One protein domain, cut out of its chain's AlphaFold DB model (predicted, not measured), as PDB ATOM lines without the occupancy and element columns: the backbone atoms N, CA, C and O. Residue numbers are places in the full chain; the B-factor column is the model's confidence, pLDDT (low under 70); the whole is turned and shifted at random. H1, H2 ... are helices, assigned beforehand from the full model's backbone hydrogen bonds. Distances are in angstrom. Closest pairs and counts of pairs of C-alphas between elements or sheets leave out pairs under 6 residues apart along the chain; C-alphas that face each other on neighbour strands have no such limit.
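AT A GLANCE: This is residues 19 to 156 of the 254 residues of the protein "UPF0668 protein C10orf76-like protein" of Schistosoma haematobium (UniProt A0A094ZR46). Two long helices, H4 with a kink and H5, make a helical hairpin at the core; H3 packs on H5 and H1 on H3 and H4 on one side, while H6 and H7 pack on the other. H2 packs on residues 90 to 95 of H5, about perpendicular to it, and H8 folds back from H7 to pack on residues 89 to 97 of H5. The printed part has 138 residues with eight named helices, H1 to H8 in chain order, and no named strand: all helix. It is compact, radius of gyration of the C-alphas 14.7 A, and only just elongated, spanning 45 by 29 by 26 A.

IN THESE COORDINATES: Find C-alpha 19 at (34.293, -29.305, 1.548), where H1 begins and runs to residue 27. H2 follows at residues 39 to 45 and H3 at 50 to 58. H4, residues 62 to 85, covers 33.0 A; H5, 89 to 109, covers 30.1 A. After H6, 118 to 123, H7 covers 28.1 A over residues 125 to 143. H8, 149 to 156, ends at C-alpha 156, (17.634, -43.727, 13.178).

HOW THE PARTS SIT: Look first at the hairpin of H4 and H5: they touch, closest C-alphas Ala 83 and Val 92, 4.2 A. H3 touches H5 at a shallow tilt of 22 degrees, the same way, closest C-alphas Phe 57 and Gly 105, 5.4 A. H7, with residues 131 to 138, touches H4, closest C-alphas Gln 84 and Leu 138, 5.9 A. Every O i to N i+4 pair is within hydrogen-bond range in H1, H2, H3, H5, H6 and H8; H4 has 18 of 20, H7 13 of 15.

THE WHOLE: The printed part has no cut; the H1 to H2 link is long, and residues 34 to 39 stand free. Residue 113 is under 70 in pLDDT.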
ATOM      1  N   VAL A  19      35.101 -29.285   0.316       91.69
ATOM      2  CA  VAL A  19      34.293 -29.305   1.548       91.69
ATOM      3  C   VAL A  19      35.010 -28.635   2.728       91.69
ATOM      4  O   VAL A  19      34.397 -27.895   3.489       91.69
ATOM      5  N   LEU A  20      36.332 -28.800   2.835       93.94
ATOM      6  CA  LEU A  20      37.121 -28.208   3.916       93.94
ATOM      7  C   LEU A  20      37.248 -26.692   3.752       93.94
ATOM      8  O   LEU A  20      37.268 -25.968   4.740       93.94
ATOM      9  N   GLN A  21      37.316 -26.206   2.510       92.50
ATOM     10  CA  GLN A  21      37.307 -24.768   2.235       92.50
ATOM     11  C   GLN A  21      35.952 -24.138   2.584       92.50
ATOM     12  O   GLN A  21      35.902 -23.006   3.061       92.50
ATOM     13  N   VAL A  22      34.851 -24.866   2.359       94.00
ATOM     14  CA  VAL A  22      33.510 -24.426   2.773       94.00
ATOM     15  C   VAL A  22      33.428 -24.323   4.295       94.00
ATOM     16  O   VAL A  22      32.932 -23.319   4.798       94.00
ATOM     17  N   TYR A  23      33.970 -25.300   5.029       96.25
ATOM     18  CA  TYR A  23      34.024 -25.237   6.492       96.25
ATOM     19  C   TYR A  23      34.866 -24.058   6.988       96.25
ATOM     20  O   TYR A  23      34.393 -23.308   7.834       96.25
ATOM     21  N   ASP A  24      36.053 -23.806   6.425       95.00
ATOM     22  CA  ASP A  24      36.841 -22.629   6.817       95.00
ATOM     23  C   ASP A  24      36.035 -21.331   6.667       95.00
ATOM     24  O   ASP A  24      36.027 -20.501   7.572       95.00
ATOM     25  N   LYS A  25      35.336 -21.161   5.536       94.69
ATOM     26  CA  LYS A  25      34.505 -19.979   5.271       94.69
ATOM     27  C   LYS A  25      33.339 -19.870   6.249       94.69
ATOM     28  O   LYS A  25      33.095 -18.780   6.764       94.69
ATOM     29  N   LEU A  26      32.665 -20.989   6.531       95.81
ATOM     30  CA  LEU A  26      31.581 -21.060   7.511       95.81
ATOM     31  C   LEU A  26      32.053 -20.531   8.867       95.81
ATOM     32  O   LEU A  26      31.451 -19.608   9.399       95.81
ATOM     33  N   PHE A  27      33.168 -21.055   9.383       95.69
ATOM     34  CA  PHE A  27      33.705 -20.682  10.697       95.69
ATOM     35  C   PHE A  27      34.440 -19.332  10.717       95.69
ATOM     36  O   PHE A  27      34.750 -18.819  11.786       95.69
ATOM     37  N   GLN A  28      34.673 -18.718   9.555       94.25
ATOM     38  CA  GLN A  28      35.071 -17.310   9.431       94.25
ATOM     39  C   GLN A  28      33.858 -16.358   9.387       94.25
ATOM     40  O   GLN A  28      34.039 -15.153   9.218       94.25
ATOM     41  N   GLY A  29      32.627 -16.877   9.501       91.12
ATOM     42  CA  GLY A  29      31.389 -16.096   9.432       91.12
ATOM     43  C   GLY A  29      31.036 -15.609   8.022       91.12
ATOM     44  O   GLY A  29      30.211 -14.709   7.867       91.12
ATOM     45  N   GLN A  30      31.653 -16.172   6.983       92.75
ATOM     46  CA  GLN A  30      31.406 -15.774   5.597       92.75
ATOM     47  C   GLN A  30      30.172 -16.478   5.023       92.75
ATOM     48  O   GLN A  30      29.823 -17.589   5.426       92.75
ATOM     49  N   ASP A  31      29.535 -15.861   4.025       90.19
ATOM     50  CA  ASP A  31      28.518 -16.543   3.223       90.19
ATOM     51  C   ASP A  31      29.170 -17.629   2.357       90.19
ATOM     52  O   ASP A  31      29.869 -17.347   1.379       90.19
ATOM     53  N   ILE A  32      28.918 -18.889   2.712       92.50
ATOM     54  CA  ILE A  32      29.446 -20.045   1.985       92.50
ATOM     55  C   ILE A  32      28.838 -20.203   0.591       92.50
ATOM     56  O   ILE A  32      29.490 -20.777  -0.280       92.50
ATOM     57  N   THR A  33      27.637 -19.665   0.359       91.25
ATOM     58  CA  THR A  33      26.937 -19.813  -0.925       91.25
ATOM     59  C   THR A  33      27.475 -18.872  -1.992       91.25
ATOM     60  O   THR A  33      27.404 -19.187  -3.181       91.25
ATOM     61  N   GLN A  34      28.034 -17.730  -1.576       85.69
ATOM     62  CA  GLN A  34      28.556 -16.683  -2.459       85.69
ATOM     63  C   GLN A  34      27.546 -16.271  -3.549       85.69
ATOM     64  O   GLN A  34      27.934 -15.959  -4.673       85.69
ATOM     65  N   GLY A  35      26.245 -16.340  -3.240       84.38
ATOM     66  CA  GLY A  35      25.154 -16.050  -4.176       84.38
ATOM     67  C   GLY A  35      24.922 -17.084  -5.288       84.38
ATOM     68  O   GLY A  35      24.154 -16.812  -6.207       84.38
ATOM     69  N   ARG A  36      25.558 -18.263  -5.250       90.75
ATOM     70  CA  ARG A  36      25.378 -19.301  -6.280       90.75
ATOM     71  C   ARG A  36      24.121 -20.126  -5.997       90.75
ATOM     72  O   ARG A  36      24.035 -20.766  -4.953       90.75
ATOM     73  N   ALA A  37      23.184 -20.146  -6.946       85.38
ATOM     74  CA  ALA A  37      21.910 -20.862  -6.814       85.38
ATOM     75  C   ALA A  37      22.097 -22.379  -6.599       85.38
ATOM     76  O   ALA A  37      21.510 -22.946  -5.686       85.38
ATOM     77  N   GLU A  38      22.993 -23.006  -7.365       90.81
ATOM     78  CA  GLU A  38      23.275 -24.453  -7.316       90.81
ATOM     79  C   GLU A  38      24.271 -24.844  -6.205       90.81
ATOM     80  O   GLU A  38      24.832 -25.938  -6.203       90.81
ATOM     81  N   PHE A  39      24.570 -23.947  -5.259       95.12
ATOM     82  CA  PHE A  39      25.588 -24.221  -4.241       95.12
ATOM     83  C   PHE A  39      25.256 -25.454  -3.394       95.12
ATOM     84  O   PHE A  39      26.142 -26.266  -3.136       95.12
ATOM     85  N   TRP A  40      24.007 -25.579  -2.941       95.38
ATOM     86  CA  TRP A  40      23.591 -26.659  -2.042       95.38
ATOM     87  C   TRP A  40      23.621 -28.018  -2.735       95.38
ATOM     88  O   TRP A  40      24.126 -28.985  -2.169       95.38
ATOM     89  N   ASP A  41      23.195 -28.043  -3.994       93.31
ATOM     90  CA  ASP A  41      23.280 -29.192  -4.887       93.31
ATOM     91  C   ASP A  41      24.714 -29.726  -4.996       93.31
ATOM     92  O   ASP A  41      24.969 -30.920  -4.817       93.31
ATOM     93  N   ASP A  42      25.662 -28.826  -5.247       94.00
ATOM     94  CA  ASP A  42      27.093 -29.115  -5.304       94.00
ATOM     95  C   ASP A  42      27.657 -29.542  -3.946       94.00
ATOM     96  O   ASP A  42      28.467 -30.466  -3.856       94.00
ATOM     97  N   PHE A  43      27.284 -28.824  -2.888       96.00
ATOM     98  CA  PHE A  43      27.826 -29.005  -1.549       96.00
ATOM     99  C   PHE A  43      27.434 -30.366  -0.981       96.00
ATOM    100  O   PHE A  43      28.306 -31.103  -0.525       96.00
ATOM    101  N   PHE A  44      26.159 -30.741  -1.077       96.75
ATOM    102  CA  PHE A  44      25.677 -32.014  -0.548       96.75
ATOM    103  C   PHE A  44      26.055 -33.217  -1.421       96.75
ATOM    104  O   PHE A  44      25.945 -34.355  -0.965       96.75
ATOM    105  N   LEU A  45      26.577 -33.021  -2.639       95.81
ATOM    106  CA  LEU A  45      27.247 -34.106  -3.373       95.81
ATOM    107  C   LEU A  45      28.593 -34.486  -2.749       95.81
ATOM    108  O   LEU A  45      29.034 -35.628  -2.889       95.81
ATOM    109  N   LEU A  46      29.246 -33.556  -2.049       95.75
ATOM    110  CA  LEU A  46      30.516 -33.817  -1.382       95.75
ATOM    111  C   LEU A  46      30.278 -34.628  -0.110       95.75
ATOM    112  O   LEU A  46      29.444 -34.280   0.726       95.75
ATOM    113  N   LYS A  47      31.064 -35.692   0.073       95.00
ATOM    114  CA  LYS A  47      31.051 -36.458   1.320       95.00
ATOM    115  C   LYS A  47      31.466 -35.541   2.482       95.00
ATOM    116  O   LYS A  47      32.552 -34.959   2.423       95.00
ATOM    117  N   PRO A  48      30.670 -35.430   3.557       96.12
ATOM    118  CA  PRO A  48      31.003 -34.545   4.654       96.12
ATOM    119  C   PRO A  48      32.217 -35.082   5.416       96.12
ATOM    120  O   PRO A  48      32.272 -36.244   5.829       96.12
ATOM    121  N   ASN A  49      33.201 -34.214   5.651       97.00
ATOM    122  CA  ASN A  49      34.327 -34.532   6.524       97.00
ATOM    123  C   ASN A  49      33.959 -34.224   7.985       97.00
ATOM    124  O   ASN A  49      34.300 -33.167   8.517       97.00
ATOM    125  N   LEU A  50      33.236 -35.149   8.624       96.50
ATOM    126  CA  LEU A  50      32.686 -34.972   9.978       96.50
ATOM    127  C   LEU A  50      33.766 -34.714  11.037       96.50
ATOM    128  O   LEU A  50      33.552 -33.942  11.970       96.50
ATOM    129  N   LYS A  51      34.950 -35.319  10.870       96.25
ATOM    130  CA  LYS A  51      36.101 -35.095  11.758       96.25
ATOM    131  C   LYS A  51      36.572 -33.646  11.691       96.25
ATOM    132  O   LYS A  51      36.773 -33.024  12.726       96.25
ATOM    133  N   CYS A  52      36.722 -33.102  10.482       96.00
ATOM    134  CA  CYS A  52      37.140 -31.715  10.314       96.00
ATOM    135  C   CYS A  52      36.071 -30.735  10.801       96.00
ATOM    136  O   CYS A  52      36.410 -29.768  11.475       96.00
ATOM    137  N   LEU A  53      34.796 -30.990  10.491       96.75
ATOM    138  CA  LEU A  53      33.692 -30.145  10.945       96.75
ATOM    139  C   LEU A  53      33.627 -30.097  12.480       96.75
ATOM    140  O   LEU A  53      33.582 -29.017  13.063       96.75
ATOM    141  N   SER A  54      33.742 -31.254  13.139       96.19
ATOM    142  CA  SER A  54      33.812 -31.335  14.605       96.19
ATOM    143  C   SER A  54      35.022 -30.580  15.170       96.19
ATOM    144  O   SER A  54      34.881 -29.822  16.124       96.19
ATOM    145  N   ALA A  55      36.195 -30.713  14.542       96.25
ATOM    146  CA  ALA A  55      37.410 -30.022  14.973       96.25
ATOM    147  C   ALA A  55      37.331 -28.489  14.829       96.25
ATOM    148  O   ALA A  55      38.065 -27.777  15.514       96.25
ATOM    149  N   HIS A  56      36.478 -27.960  13.945       96.69
ATOM    150  CA  HIS A  56      36.203 -26.524  13.906       96.69
ATOM    151  C   HIS A  56      35.401 -26.076  15.132       96.69
ATOM    152  O   HIS A  56      35.782 -25.092  15.765       96.69
ATOM    153  N   PHE A  57      34.360 -26.818  15.523       95.75
ATOM    154  CA  PHE A  57      33.594 -26.518  16.738       95.75
ATOM    155  C   PHE A  57      34.453 -26.574  18.005       95.75
ATOM    156  O   PHE A  57      34.342 -25.690  18.845       95.75
ATOM    157  N   GLU A  58      35.359 -27.549  18.117       93.75
ATOM    158  CA  GLU A  58      36.286 -27.666  19.259       93.75
ATOM    159  C   GLU A  58      37.229 -26.460  19.411       93.75
ATOM    160  O   GLU A  58      37.705 -26.180  20.508       93.75
ATOM    161  N   LYS A  59      37.503 -25.741  18.317       93.44
ATOM    162  CA  LYS A  59      38.356 -24.541  18.300       93.44
ATOM    163  C   LYS A  59      37.566 -23.238  18.383       93.44
ATOM    164  O   LYS A  59      38.173 -22.172  18.437       93.44
ATOM    165  N   THR A  60      36.240 -23.315  18.328       93.94
ATOM    166  CA  THR A  60      35.361 -22.147  18.315       93.94
ATOM    167  C   THR A  60      35.044 -21.748  19.751       93.94
ATOM    168  O   THR A  60      34.655 -22.589  20.561       93.94
ATOM    169  N   SER A  61      35.227 -20.468  20.073       91.06
ATOM    170  CA  SER A  61      34.841 -19.921  21.374       91.06
ATOM    171  C   SER A  61      33.318 -19.794  21.485       91.06
ATOM    172  O   SER A  61      32.599 -19.742  20.485       91.06
ATOM    173  N   SER A  62      32.806 -19.700  22.710       88.19
ATOM    174  CA  SER A  62      31.381 -19.437  22.931       88.19
ATOM    175  C   SER A  62      30.946 -18.065  22.401       88.19
ATOM    176  O   SER A  62      29.822 -17.950  21.913       88.19
ATOM    177  N   GLU A  63      31.808 -17.040  22.429       87.81
ATOM    178  CA  GLU A  63      31.498 -15.744  21.810       87.81
ATOM    179  C   GLU A  63      31.417 -15.844  20.280       87.81
ATOM    180  O   GLU A  63      30.483 -15.317  19.670       87.81
ATOM    181  N   ASP A  64      32.357 -16.554  19.648       90.88
ATOM    182  CA  ASP A  64      32.352 -16.745  18.196       90.88
ATOM    183  C   ASP A  64      31.146 -17.571  17.743       90.88
ATOM    184  O   ASP A  64      30.547 -17.263  16.712       90.88
ATOM    185  N   LEU A  65      30.714 -18.552  18.542       90.94
ATOM    186  CA  LEU A  65      29.510 -19.335  18.267       90.94
ATOM    187  C   LEU A  65      28.274 -18.441  18.093       90.94
ATOM    188  O   LEU A  65      27.486 -18.658  17.174       90.94
ATOM    189  N   VAL A  66      28.126 -17.402  18.924       88.62
ATOM    190  CA  VAL A  66      27.023 -16.434  18.805       88.62
ATOM    191  C   VAL A  66      27.095 -15.673  17.481       88.62
ATOM    192  O   VAL A  66      26.062 -15.438  16.854       88.62
ATOM    193  N   ARG A  67      28.302 -15.328  17.015       90.69
ATOM    194  CA  ARG A  67      28.513 -14.626  15.736       90.69
ATOM    195  C   ARG A  67      28.232 -15.514  14.524       90.69
ATOM    196  O   ARG A  67      27.814 -14.996  13.493       90.69
ATOM    197  N   LEU A  68      28.447 -16.824  14.650       93.38
ATOM    198  CA  LEU A  68      28.236 -17.814  13.587       93.38
ATOM    199  C   LEU A  68      26.776 -18.253  13.423       93.38
ATOM    200  O   LEU A  68      26.457 -18.937  12.448       93.38
ATOM    201  N   LYS A  69      25.884 -17.879  14.348       92.25
ATOM    202  CA  LYS A  69      24.475 -18.302  14.335       92.25
ATOM    203  C   LYS A  69      23.780 -18.127  12.987       92.25
ATOM    204  O   LYS A  69      23.212 -19.110  12.528       92.25
ATOM    205  N   PRO A  70      23.822 -16.967  12.297       91.81
ATOM    206  CA  PRO A  70      23.102 -16.820  11.030       91.81
ATOM    207  C   PRO A  70      23.520 -17.858   9.979       91.81
ATOM    208  O   PRO A  70      22.684 -18.404   9.259       91.81
ATOM    209  N   GLN A  71      24.817 -18.159   9.907       93.19
ATOM    210  CA  GLN A  71      25.387 -19.103   8.957       93.19
ATOM    211  C   GLN A  71      25.098 -20.552   9.372       93.19
ATOM    212  O   GLN A  71      24.768 -21.372   8.513       93.19
ATOM    213  N   LEU A  72      25.173 -20.858  10.672       94.25
ATOM    214  CA  LEU A  72      24.824 -22.171  11.222       94.25
ATOM    215  C   LEU A  72      23.332 -22.470  11.052       94.25
ATOM    216  O   LEU A  72      23.010 -23.525  10.518       94.25
ATOM    217  N   ASN A  73      22.450 -21.525  11.390       94.50
ATOM    218  CA  ASN A  73      21.000 -21.618  11.192       94.50
ATOM    219  C   ASN A  73      20.668 -21.934   9.735       94.50
ATOM    220  O   ASN A  73      19.965 -22.898   9.435       94.50
ATOM    221  N   ARG A  74      21.232 -21.152   8.804       93.94
ATOM    222  CA  ARG A  74      21.010 -21.352   7.369       93.94
ATOM    223  C   ARG A  74      21.457 -22.737   6.921       93.94
ATOM    224  O   ARG A  74      20.715 -23.399   6.206       93.94
ATOM    225  N   LEU A  75      22.651 -23.175   7.321       96.19
ATOM    226  CA  LEU A  75      23.158 -24.495   6.953       96.19
ATOM    227  C   LEU A  75      22.307 -25.618   7.566       96.19
ATOM    228  O   LEU A  75      21.986 -26.575   6.869       96.19
ATOM    229  N   PHE A  76      21.910 -25.489   8.830       97.38
ATOM    230  CA  PHE A  76      21.109 -26.481   9.543       97.38
ATOM    231  C   PHE A  76      19.721 -26.657   8.904       97.38
ATOM    232  O   PHE A  76      19.305 -27.781   8.624       97.38
ATOM    233  N   ILE A  77      19.055 -25.552   8.549       95.94
ATOM    234  CA  ILE A  77      17.792 -25.565   7.793       95.94
ATOM    235  C   ILE A  77      17.987 -26.198   6.408       95.94
ATOM    236  O   ILE A  77      17.192 -27.038   5.992       95.94
ATOM    237  N   GLN A  78      19.061 -25.839   5.701       96.81
ATOM    238  CA  GLN A  78      19.348 -26.371   4.364       96.81
ATOM    239  C   GLN A  78      19.667 -27.869   4.373       96.81
ATOM    240  O   GLN A  78      19.301 -28.574   3.430       96.81
ATOM    241  N   CYS A  79      20.282 -28.386   5.442       98.19
ATOM    242  CA  CYS A  79      20.439 -29.824   5.637       98.19
ATOM    243  C   CYS A  79      19.077 -30.531   5.682       98.19
ATOM    244  O   CYS A  79      18.891 -31.528   4.986       98.19
ATOM    245  N   LEU A  80      18.113 -30.008   6.448       98.00
ATOM    246  CA  LEU A  80      16.778 -30.605   6.521       98.00
ATOM    247  C   LEU A  80      16.043 -30.515   5.177       98.00
ATOM    248  O   LEU A  80      15.545 -31.526   4.690       98.00
ATOM    249  N   GLN A  81      16.047 -29.343   4.537       96.81
ATOM    250  CA  GLN A  81      15.397 -29.141   3.235       96.81
ATOM    251  C   GLN A  81      15.958 -30.082   2.160       96.81
ATOM    252  O   GLN A  81      15.196 -30.712   1.426       96.81
ATOM    253  N   THR A  82      17.283 -30.232   2.100       97.44
ATOM    254  CA  THR A  82      17.928 -31.160   1.160       97.44
ATOM    255  C   THR A  82      17.555 -32.605   1.470       97.44
ATOM    256  O   THR A  82      17.277 -33.380   0.561       97.44
ATOM    257  N   ALA A  83      17.515 -32.990   2.749       97.44
ATOM    258  CA  ALA A  83      17.145 -34.346   3.132       97.44
ATOM    259  C   ALA A  83      15.675 -34.685   2.818       97.44
ATOM    260  O   ALA A  83      15.382 -35.836   2.508       97.44
ATOM    261  N   GLN A  84      14.771 -33.701   2.881       93.81
ATOM    262  CA  GLN A  84      13.339 -33.885   2.625       93.81
ATOM    263  C   GLN A  84      12.973 -33.923   1.142       93.81
ATOM    264  O   GLN A  84      12.164 -34.757   0.738       93.81
ATOM    265  N   TYR A  85      13.517 -33.005   0.342       88.56
ATOM    266  CA  TYR A  85      12.994 -32.745  -1.002       88.56
ATOM    267  C   TYR A  85      13.903 -33.229  -2.132       88.56
ATOM    268  O   TYR A  85      13.471 -33.271  -3.285       88.56
ATOM    269  N   ASP A  86      15.146 -33.610  -1.835       86.31
ATOM    270  CA  ASP A  86      16.069 -34.089  -2.858       86.31
ATOM    271  C   ASP A  86      15.863 -35.592  -3.131       86.31
ATOM    272  O   ASP A  86      15.933 -36.437  -2.237       86.31
ATOM    273  N   GLY A  87      15.639 -35.954  -4.396       85.38
ATOM    274  CA  GLY A  87      15.559 -37.356  -4.823       85.38
ATOM    275  C   GLY A  87      16.922 -38.066  -4.854       85.38
ATOM    276  O   GLY A  87      17.000 -39.296  -4.960       85.38
ATOM    277  N   HIS A  88      18.021 -37.315  -4.770       94.56
ATOM    278  CA  HIS A  88      19.382 -37.811  -4.870       94.56
ATOM    279  C   HIS A  88      19.898 -38.326  -3.521       94.56
ATOM    280  O   HIS A  88      20.392 -37.592  -2.663       94.56
ATOM    281  N   ARG A  89      19.886 -39.652  -3.374       94.94
ATOM    282  CA  ARG A  89      20.218 -40.384  -2.135       94.94
ATOM    283  C   ARG A  89      21.537 -39.973  -1.470       94.94
ATOM    284  O   ARG A  89      21.614 -39.951  -0.247       94.94
ATOM    285  N   ILE A  90      22.578 -39.651  -2.246       96.25
ATOM    286  CA  ILE A  90      23.873 -39.213  -1.687       96.25
ATOM    287  C   ILE A  90      23.735 -37.856  -0.992       96.25
ATOM    288  O   ILE A  90      24.294 -37.672   0.086       96.25
ATOM    289  N   ARG A  91      22.970 -36.925  -1.575       97.25
ATOM    290  CA  ARG A  91      22.772 -35.595  -0.992       97.25
ATOM    291  C   ARG A  91      21.961 -35.688   0.285       97.25
ATOM    292  O   ARG A  91      22.393 -35.147   1.294       97.25
ATOM    293  N   VAL A  92      20.887 -36.478   0.270       98.00
ATOM    294  CA  VAL A  92      20.097 -36.796   1.469       98.00
ATOM    295  C   VAL A  92      20.993 -37.358   2.576       98.00
ATOM    296  O   VAL A  92      21.017 -36.834   3.688       98.00
ATOM    297  N   ALA A  93      21.804 -38.376   2.268       98.06
ATOM    298  CA  ALA A  93      22.703 -38.992   3.242       98.06
ATOM    299  C   ALA A  93      23.733 -38.004   3.817       98.06
ATOM    300  O   ALA A  93      24.004 -38.014   5.021       98.06
ATOM    301  N   ASN A  94      24.335 -37.172   2.968       98.31
ATOM    302  CA  ASN A  94      25.339 -36.191   3.373       98.31
ATOM    303  C   ASN A  94      24.718 -35.036   4.171       98.31
ATOM    304  O   ASN A  94      25.341 -34.538   5.110       98.31
ATOM    305  N   ALA A  95      23.489 -34.642   3.836       98.56
ATOM    306  CA  ALA A  95      22.739 -33.616   4.540       98.56
ATOM    307  C   ALA A  95      22.391 -34.053   5.969       98.56
ATOM    308  O   ALA A  95      22.692 -33.307   6.899       98.56
ATOM    309  N   ILE A  96      21.889 -35.280   6.167       98.62
ATOM    310  CA  ILE A  96      21.599 -35.839   7.504       98.62
ATOM    311  C   ILE A  96      22.873 -35.914   8.358       98.62
ATOM    312  O   ILE A  96      22.903 -35.442   9.489       98.62
ATOM    313  N   GLN A  97      23.973 -36.431   7.802       98.56
ATOM    314  CA  GLN A  97      25.243 -36.510   8.538       98.56
ATOM    315  C   GLN A  97      25.799 -35.127   8.914       98.56
ATOM    316  O   GLN A  97      26.398 -34.961   9.978       98.56
ATOM    317  N   THR A  98      25.625 -34.133   8.039       98.50
ATOM    318  CA  THR A  98      26.024 -32.750   8.326       98.50
ATOM    319  C   THR A  98      25.138 -32.158   9.420       98.50
ATOM    320  O   THR A  98      25.676 -31.576  10.359       98.50
ATOM    321  N   LEU A  99      23.820 -32.380   9.358       98.44
ATOM    322  CA  LEU A  99      22.850 -31.973  10.377       98.44
ATOM    323  C   LEU A  99      23.255 -32.477  11.770       98.44
ATOM    324  O   LEU A  99      23.425 -31.680  12.692       98.44
ATOM    325  N   ASP A 100      23.506 -33.781  11.901       98.44
ATOM    326  CA  ASP A 100      23.881 -34.417  13.171       98.44
ATOM    327  C   ASP A 100      25.194 -33.857  13.738       98.44
ATOM    328  O   ASP A 100      25.352 -33.662  14.952       98.44
ATOM    329  N   CYS A 101      26.153 -33.572  12.852       98.25
ATOM    330  CA  CYS A 101      27.445 -33.014  13.230       98.25
ATOM    331  C   CYS A 101      27.329 -31.557  13.695       98.25
ATOM    332  O   CYS A 101      27.984 -31.189  14.670       98.25
ATOM    333  N   LEU A 102      26.474 -30.750  13.060       97.88
ATOM    334  CA  LEU A 102      26.181 -29.381  13.497       97.88
ATOM    335  C   LEU A 102      25.488 -29.374  14.858       97.88
ATOM    336  O   LEU A 102      25.940 -28.672  15.758       97.88
ATOM    337  N   LEU A 103      24.455 -30.201  15.036       97.62
ATOM    338  CA  LEU A 103      23.736 -30.333  16.303       97.62
ATOM    339  C   LEU A 103      24.695 -30.683  17.453       97.62
ATOM    340  O   LEU A 103      24.748 -29.996  18.477       97.62
ATOM    341  N   SER A 104      25.508 -31.722  17.252       96.19
ATOM    342  CA  SER A 104      26.496 -32.166  18.239       96.19
ATOM    343  C   SER A 104      27.593 -31.125  18.478       96.19
ATOM    344  O   SER A 104      28.033 -30.928  19.612       96.19
ATOM    345  N   GLY A 105      28.060 -30.467  17.416       95.44
ATOM    346  CA  GLY A 105      29.125 -29.472  17.461       95.44
ATOM    347  C   GLY A 105      28.720 -28.212  18.218       95.44
ATOM    348  O   GLY A 105      29.442 -27.782  19.119       95.44
ATOM    349  N   VAL A 106      27.535 -27.671  17.925       94.94
ATOM    350  CA  VAL A 106      26.979 -26.510  18.633       94.94
ATOM    351  C   VAL A 106      26.754 -26.832  20.104       94.94
ATOM    352  O   VAL A 106      27.145 -26.040  20.958       94.94
ATOM    353  N   HIS A 107      26.205 -28.009  20.428       93.19
ATOM    354  CA  HIS A 107      26.029 -28.406  21.827       93.19
ATOM    355  C   HIS A 107      27.355 -28.452  22.600       93.19
ATOM    356  O   HIS A 107      27.417 -27.950  23.719       93.19
ATOM    357  N   LYS A 108      28.415 -29.015  22.003       90.88
ATOM    358  CA  LYS A 108      29.748 -29.103  22.625       90.88
ATOM    359  C   LYS A 108      30.441 -27.748  22.768       90.88
ATOM    360  O   LYS A 108      31.158 -27.539  23.738       90.88
ATOM    361  N   CYS A 109      30.255 -26.856  21.797       89.12
ATOM    362  CA  CYS A 109      30.843 -25.516  21.796       89.12
ATOM    363  C   CYS A 109      30.111 -24.560  22.760       89.12
ATOM    364  O   CYS A 109      30.694 -23.594  23.258       89.12
ATOM    365  N   ARG A 110      28.835 -24.838  23.060       83.19
ATOM    366  CA  ARG A 110      28.024 -24.033  23.975       83.19
ATOM    367  C   ARG A 110      28.546 -24.133  25.412       83.19
ATOM    368  O   ARG A 110      28.408 -25.165  26.067       83.19
ATOM    369  N   SER A 111      29.057 -23.024  25.939       77.75
ATOM    370  CA  SER A 111      29.358 -22.882  27.366       77.75
ATOM    371  C   SER A 111      28.075 -22.872  28.214       77.75
ATOM    372  O   SER A 111      27.068 -22.301  27.785       77.75
ATOM    373  N   PRO A 112      28.108 -23.392  29.458       72.38
ATOM    374  CA  PRO A 112      27.037 -23.202  30.439       72.38
ATOM    375  C   PRO A 112      26.690 -21.731  30.726       72.38
ATOM    376  O   PRO A 112      25.614 -21.460  31.247       72.38
ATOM    377  N   SER A 113      27.589 -20.788  30.411       66.75
ATOM    378  CA  SER A 113      27.353 -19.344  30.556       66.75
ATOM    379  C   SER A 113      26.427 -18.757  29.486       66.75
ATOM    380  O   SER A 113      25.898 -17.663  29.678       66.75
ATOM    381  N   ILE A 114      26.210 -19.460  28.371       73.44
ATOM    382  CA  ILE A 114      25.214 -19.073  27.373       73.44
ATOM    383  C   ILE A 114      23.845 -19.519  27.894       73.44
ATOM    384  O   ILE A 114      23.530 -20.707  27.893       73.44
ATOM    385  N   ASN A 115      23.021 -18.554  28.313       73.19
ATOM    386  CA  ASN A 115      21.661 -18.810  28.808       73.19
ATOM    387  C   ASN A 115      20.663 -19.180  27.692       73.19
ATOM    388  O   ASN A 115      19.483 -19.404  27.941       73.19
ATOM    389  N   GLU A 116      21.121 -19.207  26.444       81.06
ATOM    390  CA  GLU A 116      20.287 -19.505  25.293       81.06
ATOM    391  C   GLU A 116      20.184 -21.007  25.037       81.06
ATOM    392  O   GLU A 116      21.153 -21.777  25.114       81.06
ATOM    393  N   GLU A 117      18.967 -21.431  24.727       86.00
ATOM    394  CA  GLU A 117      18.658 -22.818  24.445       86.00
ATOM    395  C   GLU A 117      19.339 -23.297  23.152       86.00
ATOM    396  O   GLU A 117      19.551 -22.534  22.213       86.00
ATOM    397  N   LEU A 118      19.704 -24.581  23.099       91.25
ATOM    398  CA  LEU A 118      20.408 -25.169  21.954       91.25
ATOM    399  C   LEU A 118      19.611 -25.020  20.646       91.25
ATOM    400  O   LEU A 118      20.188 -24.718  19.605       91.25
ATOM    401  N   SER A 119      18.293 -25.203  20.720       90.94
ATOM    402  CA  SER A 119      17.342 -25.011  19.622       90.94
ATOM    403  C   SER A 119      17.398 -23.585  19.060       90.94
ATOM    404  O   SER A 119      17.510 -23.409  17.851       90.94
ATOM    405  N   ALA A 120      17.416 -22.568  19.925       89.31
ATOM    406  CA  ALA A 120      17.485 -21.164  19.523       89.31
ATOM    407  C   ALA A 120      18.820 -20.802  18.846       89.31
ATOM    408  O   ALA A 120      18.825 -20.047  17.877       89.31
ATOM    409  N   ILE A 121      19.942 -21.396  19.273       89.50
ATOM    410  CA  ILE A 121      21.250 -21.198  18.618       89.50
ATOM    411  C   ILE A 121      21.290 -21.828  17.215       89.50
ATOM    412  O   ILE A 121      21.986 -21.299  16.352       89.50
ATOM    413  N   LEU A 122      20.591 -22.952  17.009       91.31
ATOM    414  CA  LEU A 122      20.593 -23.733  15.760       91.31
ATOM    415  C   LEU A 122      19.520 -23.333  14.743       91.31
ATOM    416  O   LEU A 122      19.669 -23.657  13.565       91.31
ATOM    417  N   LEU A 123      18.428 -22.705  15.185       89.31
ATOM    418  CA  LEU A 123      17.265 -22.414  14.340       89.31
ATOM    419  C   LEU A 123      16.743 -20.976  14.472       89.31
ATOM    420  O   LEU A 123      16.084 -20.480  13.560       89.31
ATOM    421  N   GLY A 124      17.026 -20.302  15.586       86.31
ATOM    422  CA  GLY A 124      16.217 -19.175  16.055       86.31
ATOM    423  C   GLY A 124      14.908 -19.665  16.701       86.31
ATOM    424  O   GLY A 124      14.337 -20.661  16.250       86.31
ATOM    425  N   PRO A 125      14.433 -19.018  17.780       82.00
ATOM    426  CA  PRO A 125      13.277 -19.484  18.550       82.00
ATOM    427  C   PRO A 125      11.996 -19.611  17.711       82.00
ATOM    428  O   PRO A 125      11.191 -20.509  17.948       82.00
ATOM    429  N   GLU A 126      11.823 -18.758  16.706       87.19
ATOM    430  CA  GLU A 126      10.650 -18.717  15.836       87.19
ATOM    431  C   GLU A 126      10.539 -19.910  14.872       87.19
ATOM    432  O   GLU A 126       9.432 -20.257  14.471       87.19
ATOM    433  N   HIS A 127      11.649 -20.578  14.539       90.88
ATOM    434  CA  HIS A 127      11.662 -21.666  13.552       90.88
ATOM    435  C   HIS A 127      11.698 -23.067  14.175       90.88
ATOM    436  O   HIS A 127      11.589 -24.056  13.450       90.88
ATOM    437  N   VAL A 128      11.861 -23.187  15.500       92.50
ATOM    438  CA  VAL A 128      12.083 -24.485  16.169       92.50
ATOM    439  C   VAL A 128      10.945 -25.465  15.902       92.50
ATOM    440  O   VAL A 128      11.196 -26.612  15.534       92.50
ATOM    441  N   LYS A 129       9.697 -25.011  16.061       92.12
ATOM    442  CA  LYS A 129       8.517 -25.862  15.891       92.12
ATOM    443  C   LYS A 129       8.395 -26.361  14.450       92.12
ATOM    444  O   LYS A 129       8.353 -27.566  14.230       92.12
ATOM    445  N   ASP A 130       8.420 -25.448  13.482       95.19
ATOM    446  CA  ASP A 130       8.279 -25.782  12.060       95.19
ATOM    447  C   ASP A 130       9.415 -26.683  11.569       95.19
ATOM    448  O   ASP A 130       9.197 -27.613  10.794       95.19
ATOM    449  N   PHE A 131      10.641 -26.445  12.039       97.12
ATOM    450  CA  PHE A 131      11.771 -27.313  11.733       97.12
ATOM    451  C   PHE A 131      11.551 -28.730  12.274       97.12
ATOM    452  O   PHE A 131      11.764 -29.701  11.552       97.12
ATOM    453  N   MET A 132      11.114 -28.865  13.528       97.00
ATOM    454  CA  MET A 132      10.928 -30.177  14.146       97.00
ATOM    455  C   MET A 132       9.751 -30.954  13.548       97.00
ATOM    456  O   MET A 132       9.874 -32.158  13.353       97.00
ATOM    457  N   GLU A 133       8.662 -30.286  13.164       97.19
ATOM    458  CA  GLU A 133       7.555 -30.901  12.411       97.19
ATOM    459  C   GLU A 133       8.023 -31.493  11.074       97.19
ATOM    460  O   GLU A 133       7.693 -32.626  10.695       97.19
ATOM    461  N   ASN A 134       8.857 -30.734  10.364       97.94
ATOM    462  CA  ASN A 134       9.482 -31.167   9.123       97.94
ATOM    463  C   ASN A 134      10.459 -32.331   9.358       97.94
ATOM    464  O   ASN A 134      10.461 -33.309   8.605       97.94
ATOM    465  N   TYR A 135      11.242 -32.272  10.433       98.50
ATOM    466  CA  TYR A 135      12.146 -33.345  10.831       98.50
ATOM    467  C   TYR A 135      11.398 -34.643  11.176       98.50
ATOM    468  O   TYR A 135      11.772 -35.702  10.682       98.50
ATOM    469  N   ILE A 136      10.297 -34.581  11.931       98.44
ATOM    470  CA  ILE A 136       9.457 -35.754  12.230       98.44
ATOM    471  C   ILE A 136       8.898 -36.359  10.940       98.44
ATOM    472  O   ILE A 136       8.958 -37.574  10.741       98.44
ATOM    473  N   SER A 137       8.428 -35.513  10.021       98.00
ATOM    474  CA  SER A 137       7.944 -35.959   8.710       98.00
ATOM    475  C   SER A 137       9.046 -36.660   7.902       98.00
ATOM    476  O   SER A 137       8.794 -37.692   7.279       98.00
ATOM    477  N   LEU A 138      10.285 -36.153   7.962       98.25
ATOM    478  CA  LEU A 138      11.452 -36.804   7.363       98.25
ATOM    479  C   LEU A 138      11.739 -38.170   8.004       98.25
ATOM    480  O   LEU A 138      12.020 -39.127   7.283       98.25
ATOM    481  N   CYS A 139      11.663 -38.275   9.336       98.19
ATOM    482  CA  CYS A 139      11.851 -39.538  10.053       98.19
ATOM    483  C   CYS A 139      10.877 -40.609   9.567       98.19
ATOM    484  O   CYS A 139      11.302 -41.702   9.191       98.19
ATOM    485  N   VAL A 140       9.587 -40.276   9.520       97.19
ATOM    486  CA  VAL A 140       8.537 -41.189   9.052       97.19
ATOM    487  C   VAL A 140       8.778 -41.603   7.604       97.19
ATOM    488  O   VAL A 140       8.716 -42.791   7.295       97.19
ATOM    489  N   GLU A 141       9.108 -40.655   6.726       96.06
ATOM    490  CA  GLU A 141       9.310 -40.938   5.306       96.06
ATOM    491  C   GLU A 141      10.551 -41.798   5.037       96.06
ATOM    492  O   GLU A 141      10.507 -42.702   4.200       96.06
ATOM    493  N   LEU A 142      11.663 -41.552   5.736       96.50
ATOM    494  CA  LEU A 142      12.914 -42.270   5.486       96.50
ATOM    495  C   LEU A 142      12.959 -43.678   6.077       96.50
ATOM    496  O   LEU A 142      13.763 -44.473   5.600       96.50
ATOM    497  N   VAL A 143      12.120 -44.003   7.068       94.62
ATOM    498  CA  VAL A 143      12.053 -45.347   7.680       94.62
ATOM    499  C   VAL A 143      11.255 -46.350   6.832       94.62
ATOM    500  O   VAL A 143      11.398 -47.562   7.018       94.62
ATOM    501  N   ARG A 144      10.458 -45.876   5.865       91.44
ATOM    502  CA  ARG A 144       9.622 -46.723   4.997       91.44
ATOM    503  C   ARG A 144      10.437 -47.793   4.266       91.44
ATOM    504  O   ARG A 144      11.608 -47.609   3.936       91.44
ATOM    505  N   GLU A 145       9.807 -48.937   4.006       83.69
ATOM    506  CA  GLU A 145      10.487 -50.117   3.456       83.69
ATOM    507  C   GLU A 145      11.040 -49.939   2.039       83.69
ATOM    508  O   GLU A 145      12.001 -50.611   1.670       83.69
ATOM    509  N   ASP A 146      10.463 -49.024   1.261       88.69
ATOM    510  CA  ASP A 146      10.891 -48.690  -0.097       88.69
ATOM    511  C   ASP A 146      12.162 -47.821  -0.131       88.69
ATOM    512  O   ASP A 146      12.755 -47.607  -1.197       88.69
ATOM    513  N   LYS A 147      12.616 -47.329   1.028       92.25
ATOM    514  CA  LYS A 147      13.827 -46.515   1.138       92.25
ATOM    515  C   LYS A 147      15.085 -47.379   1.259       92.25
ATOM    516  O   LYS A 147      15.068 -48.456   1.854       92.25
ATOM    517  N   PRO A 148      16.229 -46.903   0.730       93.56
ATOM    518  CA  PRO A 148      17.509 -47.576   0.906       93.56
ATOM    519  C   PRO A 148      17.875 -47.775   2.380       93.56
ATOM    520  O   PRO A 148      17.826 -46.832   3.167       93.56
ATOM    521  N   GLU A 149      18.379 -48.965   2.709       94.00
ATOM    522  CA  GLU A 149      18.794 -49.338   4.068       94.00
ATOM    523  C   GLU A 149      19.750 -48.330   4.718       94.00
ATOM    524  O   GLU A 149      19.589 -47.960   5.876       94.00
ATOM    525  N   LEU A 150      20.719 -47.813   3.958       93.75
ATOM    526  CA  LEU A 150      21.656 -46.813   4.473       93.75
ATOM    527  C   LEU A 150      20.958 -45.525   4.933       93.75
ATOM    528  O   LEU A 150      21.386 -44.938   5.921       93.75
ATOM    529  N   LEU A 151      19.890 -45.089   4.256       96.25
ATOM    530  CA  LEU A 151      19.133 -43.906   4.678       96.25
ATOM    531  C   LEU A 151      18.324 -44.191   5.946       96.25
ATOM    532  O   LEU A 151      18.285 -43.336   6.828       96.25
ATOM    533  N   ARG A 152      17.774 -45.406   6.084       96.44
ATOM    534  CA  ARG A 152      17.113 -45.857   7.318       96.44
ATOM    535  C   ARG A 152      18.070 -45.849   8.508       96.44
ATOM    536  O   ARG A 152      17.764 -45.277   9.550       96.44
ATOM    537  N   ILE A 153      19.273 -46.400   8.340       96.12
ATOM    538  CA  ILE A 153      20.316 -46.367   9.377       96.12
ATOM    539  C   ILE A 153      20.650 -44.921   9.765       96.12
ATOM    540  O   ILE A 153      20.748 -44.608  10.952       96.12
ATOM    541  N   LEU A 154      20.823 -44.036   8.779       97.62
ATOM    542  CA  LEU A 154      21.156 -42.635   9.031       97.62
ATOM    543  C   LEU A 154      20.052 -41.908   9.797       97.62
ATOM    544  O   LEU A 154      20.367 -41.216  10.759       97.62
ATOM    545  N   ILE A 155      18.782 -42.090   9.434       97.94
ATOM    546  CA  ILE A 155      17.697 -41.381  10.116       97.94
ATOM    547  C   ILE A 155      17.476 -41.900  11.543       97.94
ATOM    548  O   ILE A 155      17.282 -41.093  12.446       97.94
ATOM    549  N   PHE A 156      17.638 -43.204  11.803       97.56
ATOM    550  CA  PHE A 156      17.634 -43.727  13.178       97.56
ATOM    551  C   PHE A 156      18.795 -43.179  14.019       97.56
ATOM    552  O   PHE A 156      18.615 -42.853  15.195       97.56
TER     553      PHE A 156